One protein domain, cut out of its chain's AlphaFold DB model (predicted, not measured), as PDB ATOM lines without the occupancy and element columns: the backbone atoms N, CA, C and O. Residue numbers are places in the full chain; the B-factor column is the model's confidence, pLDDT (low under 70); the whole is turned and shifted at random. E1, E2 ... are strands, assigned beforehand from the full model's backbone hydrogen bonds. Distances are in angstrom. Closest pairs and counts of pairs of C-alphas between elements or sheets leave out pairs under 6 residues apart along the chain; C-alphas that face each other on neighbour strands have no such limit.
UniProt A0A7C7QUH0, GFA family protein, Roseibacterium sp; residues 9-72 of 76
ATOM      1  N   HIS A   9     173.822 112.252 120.771       98.19
ATOM      2  CA  HIS A   9     174.625 112.254 121.996       98.19
ATOM      3  C   HIS A   9     176.091 111.983 121.659       98.19
ATOM      4  O   HIS A   9     176.357 111.068 120.874       98.19
ATOM      5  N   TYR A  10     177.008 112.742 122.258       98.31
ATOM      6  CA  TYR A  10     178.440 112.677 121.977       98.31
ATOM      7  C   TYR A  10     179.241 112.389 123.249       98.31
ATOM      8  O   TYR A  10     179.041 113.004 124.300       98.31
ATOM      9  N   PHE A  11     180.187 111.464 123.126       98.50
ATOM     10  CA  PHE A  11     181.062 111.012 124.202       98.50
ATOM     11  C   PHE A  11     182.509 111.038 123.710       98.50
ATOM     12  O   PHE A  11     182.763 110.802 122.526       98.50
ATOM     13  N   CYS A  12     183.455 111.331 124.603       98.00
ATOM     14  CA  CYS A  12     184.877 111.272 124.284       98.00
ATOM     15  C   CYS A  12     185.275 109.833 123.927       98.00
ATOM     16  O   CYS A  12     185.044 108.915 124.712       98.00
ATOM     17  N   SER A  13     185.915 109.630 122.773       97.94
ATOM     18  CA  SER A  13     186.361 108.303 122.323       97.94
ATOM     19  C   SER A  13     187.484 107.713 123.177       97.94
ATOM     20  O   SER A  13     187.703 106.508 123.142       97.94
ATOM     21  N   THR A  14     188.201 108.553 123.924       98.44
ATOM     22  CA  THR A  14     189.350 108.136 124.735       98.44
ATOM     23  C   THR A  14     188.937 107.770 126.157       98.44
ATOM     24  O   THR A  14     189.332 106.723 126.654       98.44
ATOM     25  N   CYS A  15     188.143 108.619 126.823       98.00
ATOM     26  CA  CYS A  15     187.767 108.428 128.230       98.00
ATOM     27  C   CYS A  15     186.284 108.097 128.459       98.00
ATOM     28  O   CYS A  15     185.891 107.843 129.592       98.00
ATOM     29  N   GLY A  16     185.442 108.121 127.422       97.62
ATOM     30  CA  GLY A  16     184.016 107.788 127.520       97.62
ATOM     31  C   GLY A  16     183.123 108.862 128.153       97.62
ATOM     32  O   GLY A  16     181.911 108.675 128.220       97.62
ATOM     33  N   ILE A  17     183.675 109.997 128.594       98.12
ATOM     34  CA  ILE A  17     182.899 111.072 129.232       98.12
ATOM     35  C   ILE A  17     181.906 111.701 128.247       98.12
ATOM     36  O   ILE A  17     182.259 112.044 127.116       98.12
ATOM     37  N   TYR A  18     180.660 111.876 128.700       98.06
ATOM     38  CA  TYR A  18     179.636 112.654 128.002       98.06
ATOM     39  C   TYR A  18     180.077 114.115 127.890       98.06
ATOM     40  O   TYR A  18     180.344 114.760 128.904       98.06
ATOM     41  N   THR A  19     180.126 114.635 126.665       98.19
ATOM     42  CA  THR A  19     180.540 116.024 126.410       98.19
ATOM     43  C   THR A  19     179.331 116.914 126.172       98.19
ATOM     44  O   THR A  19     179.121 117.895 126.876       98.19
ATOM     45  N   HIS A  20     178.513 116.561 125.185       98.44
ATOM     46  CA  HIS A  20     177.341 117.325 124.792       98.44
ATOM     47  C   HIS A  20     176.355 116.449 124.016       98.44
ATOM     48  O   HIS A  20     176.677 115.348 123.555       98.44
ATOM     49  N   HIS A  21     175.132 116.937 123.851       98.19
ATOM     50  CA  HIS A  21     174.166 116.367 122.923       98.19
ATOM     51  C   HIS A  21     173.361 117.466 122.236       98.19
ATOM     52  O   HIS A  21     173.088 118.510 122.823       98.19
ATOM     53  N   ARG A  22     172.936 117.204 121.000       97.88
ATOM     54  CA  ARG A  22     171.888 117.986 120.345       97.88
ATOM     55  C   ARG A  22     170.536 117.530 120.884       97.88
ATOM     56  O   ARG A  22     170.259 116.321 120.849       97.88
ATOM     57  N   ARG A  23     169.734 118.463 121.403       94.94
ATOM     58  CA  ARG A  23     168.511 118.147 122.158       94.94
ATOM     59  C   ARG A  23     167.463 117.465 121.270       94.94
ATOM     60  O   ARG A  23     167.404 117.677 120.060       94.94
ATOM     61  N   ARG A  24     166.619 116.630 121.889       93.50
ATOM     62  CA  ARG A  24     165.416 116.070 121.241       93.50
ATOM     63  C   ARG A  24     164.320 117.131 121.104       93.50
ATOM     64  O   ARG A  24     163.623 117.137 120.100       93.50
ATOM     65  N   SER A  25     164.160 117.974 122.124       90.62
ATOM     66  CA  SER A  25     163.111 118.996 122.209       90.62
ATOM     67  C   SER A  25     163.304 120.149 121.229       90.62
ATOM     68  O   SER A  25     162.316 120.646 120.704       90.62
ATOM     69  N   ASP A  26     164.553 120.550 120.980       92.75
ATOM     70  CA  ASP A  26     164.905 121.574 119.997       92.75
ATOM     71  C   ASP A  26     166.211 121.187 119.275       92.75
ATOM     72  O   ASP A  26     167.287 121.211 119.881       92.75
ATOM     73  N   PRO A  27     166.152 120.813 117.985       92.25
ATOM     74  CA  PRO A  27     167.334 120.475 117.200       92.25
ATOM     75  C   PRO A  27     168.316 121.632 116.957       92.25
ATOM     76  O   PRO A  27     169.417 121.360 116.472       92.25
ATOM     77  N   ASN A  28     167.946 122.881 117.253       96.06
ATOM     78  CA  ASN A  28     168.829 124.047 117.159       96.06
ATOM     79  C   ASN A  28     169.653 124.271 118.435       96.06
ATOM     80  O   ASN A  28     170.542 125.121 118.447       96.06
ATOM     81  N   GLU A  29     169.401 123.497 119.492       96.62
ATOM     82  CA  GLU A  29     170.062 123.650 120.783       96.62
ATOM     83  C   GLU A  29     170.942 122.455 121.164       96.62
ATOM     84  O   GLU A  29     170.713 121.295 120.788       96.62
ATOM     85  N   PHE A  30     171.931 122.748 122.011       97.94
ATOM     86  CA  PHE A  30     172.829 121.770 122.607       97.94
ATOM     87  C   PHE A  30     172.776 121.823 124.132       97.94
ATOM     88  O   PHE A  30     172.836 122.892 124.729       97.94
ATOM     89  N   GLY A  31     172.718 120.650 124.763       96.88
ATOM     90  CA  GLY A  31     173.055 120.495 126.174       96.88
ATOM     91  C   GLY A  31     174.534 120.149 126.301       96.88
ATOM     92  O   GLY A  31     174.997 119.232 125.624       96.88
ATOM     93  N   VAL A  32     175.267 120.850 127.164       98.00
ATOM     94  CA  VAL A  32     176.710 120.660 127.381       98.00
ATOM     95  C   VAL A  32     176.953 120.211 128.818       98.00
ATOM     96  O   VAL A  32     176.270 120.651 129.738       98.00
ATOM     97  N   ASN A  33     177.906 119.304 129.016       97.69
ATOM     98  CA  ASN A  33     178.372 118.929 130.342       97.69
ATOM     99  C   ASN A  33     179.186 120.084 130.946       97.69
ATOM    100  O   ASN A  33     180.282 120.373 130.469       97.69
ATOM    101  N   LEU A  34     178.662 120.721 131.997       96.31
ATOM    102  CA  LEU A  34     179.318 121.845 132.673       96.31
ATOM    103  C   LEU A  34     180.739 121.500 133.135       96.31
ATOM    104  O   LEU A  34     181.644 122.306 132.963       96.31
ATOM    105  N   ALA A  35     180.953 120.279 133.630       96.00
ATOM    106  CA  ALA A  35     182.258 119.826 134.112       96.00
ATOM    107  C   ALA A  35     183.300 119.635 132.988       96.00
ATOM    108  O   ALA A  35     184.457 119.333 133.266       96.00
ATOM    109  N   CYS A  36     182.904 119.771 131.717       97.12
ATOM    110  CA  CYS A  36     183.829 119.804 130.585       97.12
ATOM    111  C   CYS A  36     184.259 121.228 130.197       97.12
ATOM    112  O   CYS A  36     185.086 121.366 129.295       97.12
ATOM    113  N   LEU A  37     183.706 122.272 130.824       96.25
ATOM    114  CA  LEU A  37     184.109 123.656 130.587       96.25
ATOM    115  C   LEU A  37     185.261 124.037 131.518       96.25
ATOM    116  O   LEU A  37     185.248 123.740 132.711       96.25
ATOM    117  N   GLU A  38     186.269 124.701 130.958       97.12
ATOM    118  CA  GLU A  38     187.435 125.139 131.718       97.12
ATOM    119  C   GLU A  38     187.029 126.094 132.850       97.12
ATOM    120  O   GLU A  38     186.269 127.043 132.647       97.12
ATOM    121  N   GLY A  39     187.533 125.823 134.057       96.75
ATOM    122  CA  GLY A  39     187.275 126.642 135.241       96.75
ATOM    123  C   GLY A  39     185.849 126.556 135.789       96.75
ATOM    124  O   GLY A  39     185.480 127.420 136.575       96.75
ATOM    125  N   GLN A  40     185.050 125.564 135.378       95.94
ATOM    126  CA  GLN A  40     183.687 125.371 135.874       95.94
ATOM    127  C   GLN A  40     183.556 124.075 136.675       95.94
ATOM    128  O   GLN A  40     183.999 123.008 136.242       95.94
ATOM    129  N   SER A  41     182.878 124.155 137.817       93.50
ATOM    130  CA  SER A  41     182.482 123.011 138.630       93.50
ATOM    131  C   SER A  41     180.962 122.998 138.822       93.50
ATOM    132  O   SER A  41     180.357 124.042 139.064       93.50
ATOM    133  N   PRO A  42     180.298 121.826 138.791       90.88
ATOM    134  CA  PRO A  42     178.885 121.736 139.168       90.88
ATOM    135  C   PRO A  42     178.631 122.161 140.623       90.88
ATOM    136  O   PRO A  42     177.500 122.492 140.963       90.88
ATOM    137  N   PHE A  43     179.670 122.176 141.464       92.69
ATOM    138  CA  PHE A  43     179.606 122.627 142.854       92.69
ATOM    139  C   PHE A  43     179.713 124.153 143.011       92.69
ATOM    140  O   PHE A  43     179.518 124.659 144.110       92.69
ATOM    141  N   ASP A  44     179.970 124.893 141.927       92.06
ATOM    142  CA  ASP A  44     179.902 126.363 141.932       92.06
ATOM    143  C   ASP A  44     178.447 126.865 141.839       92.06
ATOM    144  O   ASP A  44     178.165 128.049 142.030       92.06
ATOM    145  N   LEU A  45     177.501 125.967 141.539       91.88
ATOM    146  CA  LEU A  45     176.076 126.262 141.470       91.88
ATOM    147  C   LEU A  45     175.426 126.004 142.831       91.88
ATOM    148  O   LEU A  45     175.387 124.868 143.300       91.88
ATOM    149  N   ALA A  46     174.857 127.049 143.437       92.56
ATOM    150  CA  ALA A  46     174.139 126.919 144.705       92.56
ATOM    151  C   ALA A  46     172.932 125.974 144.579       92.56
ATOM    152  O   ALA A  46     172.686 125.150 145.457       92.56
ATOM    153  N   GLU A  47     172.189 126.081 143.473       96.00
ATOM    154  CA  GLU A  47     170.966 125.323 143.221       96.00
ATOM    155  C   GLU A  47     170.835 124.951 141.744       96.00
ATOM    156  O   GLU A  47     171.123 125.761 140.860       96.00
ATOM    157  N   ILE A  48     170.349 123.737 141.471       95.06
ATOM    158  CA  ILE A  48     170.023 123.268 140.120       95.06
ATOM    159  C   ILE A  48     168.668 122.560 140.087       95.06
ATOM    160  O   ILE A  48     168.292 121.841 141.014       95.06
ATOM    161  N   ILE A  49     167.940 122.733 138.984       93.94
ATOM    162  CA  ILE A  49     166.684 122.022 138.732       93.94
ATOM    163  C   ILE A  49     166.975 120.540 138.480       93.94
ATOM    164  O   ILE A  49     167.853 120.186 137.694       93.94
ATOM    165  N   VAL A  50     166.191 119.668 139.110       94.00
ATOM    166  CA  VAL A  50     166.215 118.223 138.873       94.00
ATOM    167  C   VAL A  50     164.990 117.843 138.057       94.00
ATOM    168  O   VAL A  50     163.861 118.062 138.492       94.00
ATOM    169  N   HIS A  51     165.192 117.237 136.888       91.94
ATOM    170  CA  HIS A  51     164.108 116.661 136.087       91.94
ATOM    171  C   HIS A  51     163.873 115.186 136.455       91.94
ATOM    172  O   HIS A  51     164.808 114.454 136.773       91.94
ATOM    173  N   ASN A  52     162.626 114.720 136.371       91.44
ATOM    174  CA  ASN A  52     162.194 113.373 136.763       91.44
ATOM    175  C   ASN A  52     162.580 112.262 135.769       91.44
ATOM    176  O   ASN A  52     162.377 111.084 136.064       91.44
ATOM    177  N   GLY A  53     163.083 112.626 134.584       88.81
ATOM    178  CA  GLY A  53     163.527 111.696 133.539       88.81
ATOM    179  C   GLY A  53     162.419 110.887 132.849       88.81
ATOM    180  O   GLY A  53     162.732 110.013 132.046       88.81
ATOM    181  N   LYS A  54     161.139 111.150 133.145       88.50
ATOM    182  CA  LYS A  54     159.983 110.410 132.606       88.50
ATOM    183  C   LYS A  54     159.162 111.223 131.612       88.50
ATOM    184  O   LYS A  54     158.622 110.655 130.671       88.50
ATOM    185  N   GLN A  55     159.048 112.529 131.831       88.25
ATOM    186  CA  GLN A  55     158.254 113.425 130.993       88.25
ATOM    187  C   GLN A  55     159.172 114.225 130.073       88.25
ATOM    188  O   GLN A  55     160.080 114.910 130.541       88.25
ATOM    189  N   HIS A  56     158.930 114.149 128.766       86.44
ATOM    190  CA  HIS A  56     159.634 114.958 127.779       86.44
ATOM    191  C   HIS A  56     158.664 115.960 127.128       86.44
ATOM    192  O   HIS A  56     157.556 115.561 126.768       86.44
ATOM    193  N   PRO A  57     159.064 117.229 126.896       86.12
ATOM    194  CA  PRO A  57     158.176 118.260 126.338       86.12
ATOM    195  C   PRO A  57     157.498 117.865 125.018       86.12
ATOM    196  O   PRO A  57     156.336 118.170 124.782       86.12
ATOM    197  N   SER A  58     158.208 117.125 124.164       87.44
ATOM    198  CA  SER A  58     157.678 116.636 122.882       87.44
ATOM    199  C   SER A  58     156.684 115.464 122.980       87.44
ATOM    200  O   SER A  58     156.226 115.015 121.935       87.44
ATOM    201  N   ASP A  59     156.364 114.952 124.176       87.31
ATOM    202  CA  ASP A  59     155.432 113.822 124.369       87.31
ATOM    203  C   ASP A  59     154.002 114.267 124.753       87.31
ATOM    204  O   ASP A  59     153.125 113.423 124.922       87.31
ATOM    205  N   GLY A  60     153.735 115.578 124.848       72.94
ATOM    206  CA  GLY A  60     152.370 116.122 124.957       72.94
ATOM    207  C   GLY A  60     151.781 116.260 126.373       72.94
ATOM    208  O   GLY A  60     150.568 116.156 126.524       72.94
ATOM    209  N   GLY A  61     152.595 116.521 127.407       61.41
ATOM    210  CA  GLY A  61     152.138 116.796 128.785       61.41
ATOM    211  C   GLY A  61     152.646 118.132 129.362       61.41
ATOM    212  O   GLY A  61     153.617 118.688 128.859       61.41
ATOM    213  N   ALA A  62     152.000 118.638 130.421       58.31
ATOM    214  CA  ALA A  62     152.402 119.829 131.198       58.31
ATOM    215  C   ALA A  62     153.138 119.449 132.508       58.31
ATOM    216  O   ALA A  62     152.935 118.327 132.981       58.31
ATOM    217  N   PRO A  63     153.791 120.399 133.219       66.06
ATOM    218  CA  PRO A  63     154.991 121.161 132.842       66.06
ATOM    219  C   PRO A  63     156.259 120.269 132.863       66.06
ATOM    220  O   PRO A  63     156.153 119.052 132.956       66.06
ATOM    221  N   ASP A  64     157.435 120.887 132.751       68.56
ATOM    222  CA  ASP A  64     158.800 120.463 132.354       68.56
ATOM    223  C   ASP A  64     159.433 119.229 133.050       68.56
ATOM    224  O   ASP A  64     160.651 119.025 133.015       68.56
ATOM    225  N   GLY A  65     158.635 118.395 133.713       84.81
ATOM    226  CA  GLY A  65     159.077 117.203 134.421       84.81
ATOM    227  C   GLY A  65     159.943 117.521 135.634       84.81
ATOM    228  O   GLY A  65     160.734 116.672 136.034       84.81
ATOM    229  N   VAL A  66     159.850 118.725 136.207       90.50
ATOM    230  CA  VAL A  66     160.645 119.122 137.378       90.50
ATOM    231  C   VAL A  66     160.264 118.261 138.584       90.50
ATOM    232  O   VAL A  66     159.114 118.236 139.013       90.50
ATOM    233  N   ALA A  67     161.243 117.537 139.118       93.12
ATOM    234  CA  ALA A  67     161.135 116.710 140.316       93.12
ATOM    235  C   ALA A  67     161.485 117.480 141.599       93.12
ATOM    236  O   ALA A  67     161.039 117.096 142.677       93.12
ATOM    237  N   GLY A  68     162.295 118.536 141.495       95.31
ATOM    238  CA  GLY A  68     162.742 119.331 142.636       95.31
ATOM    239  C   GLY A  68     163.987 120.159 142.325       95.31
ATOM    240  O   GLY A  68     164.327 120.367 141.160       95.31
ATOM    241  N   ILE A  69     164.664 120.603 143.385       96.31
ATOM    242  CA  ILE A  69     165.913 121.371 143.342       96.31
ATOM    243  C   ILE A  69     166.989 120.596 144.109       96.31
ATOM    244  O   ILE A  69     166.740 120.140 145.226       96.31
ATOM    245  N   LEU A  70     168.176 120.452 143.520       95.75
ATOM    246  CA  LEU A  70     169.376 119.996 144.218       95.75
ATOM    247  C   LEU A  70     170.141 121.231 144.685       95.75
ATOM    248  O   LEU A  70     170.454 122.095 143.869       95.75
ATOM    249  N   ARG A  71     170.433 121.301 145.987       96.12
ATOM    250  CA  ARG A  71     171.222 122.371 146.603       96.12
ATOM    251  C   ARG A  71     172.579 121.831 147.037       96.12
ATOM    252  O   ARG A  71     172.644 120.754 147.631       96.12
ATOM    253  N   TYR A  72     173.639 122.576 146.738       94.75
ATOM    254  CA  TYR A  72     174.984 122.290 147.225       94.75
ATOM    255  C   TYR A  72     175.341 123.223 148.386       94.75
ATOM    256  O   TYR A  72     175.197 124.438 148.282       94.75
TER     257      TYR A  72
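Overview. This is residues 9 to 72 of the 76 residues of the protein "GFA family protein" of Roseibacterium sp (UniProt A0A7C7QUH0). With little regular structure, the model is a loose, open ring: a three-strand sheet, E1 E2 E3, is joined by one long loop, residues 33 to 46, to a two-strand hairpin, E4 and E5, whose own strands are joined by a second long loop, residues 52 to 65. The sheet is a meander, each strand the antiparallel neighbour of the one before. The printed part has 64 residues, 22 of them in five named strands, and no named helix; it is all strand and loose, with a radius of gyration of the C-alphas of 13.9 A, spanning 37 by 29 by 19 A.

Arrangement. E1, residues 9 to 11, and E2, residues 18 to 22, form an antiparallel hairpin, N 10 to O 20 being 2.9 A. E2 and E3, residues 30 to 32, form another, N 21 to O 31 being 2.9 A. E4, residues 47 to 51, and E5, residues 66 to 71, stand antiparallel as a hairpin at 153 degrees, N 48 to O 70 being 2.9 A. E3 and E4 are apart.

Along the chain. E1 begins at C-alpha 9, (174.625, 112.254, 121.996); E5, 14.4 A long, ends at C-alpha 71, (171.222, 122.371, 146.603).

Size, cuts and confidence. The printed part has no cut. Links 33 to 46 and 52 to 65 are long. Residues 61 to 64 have pLDDT under 70.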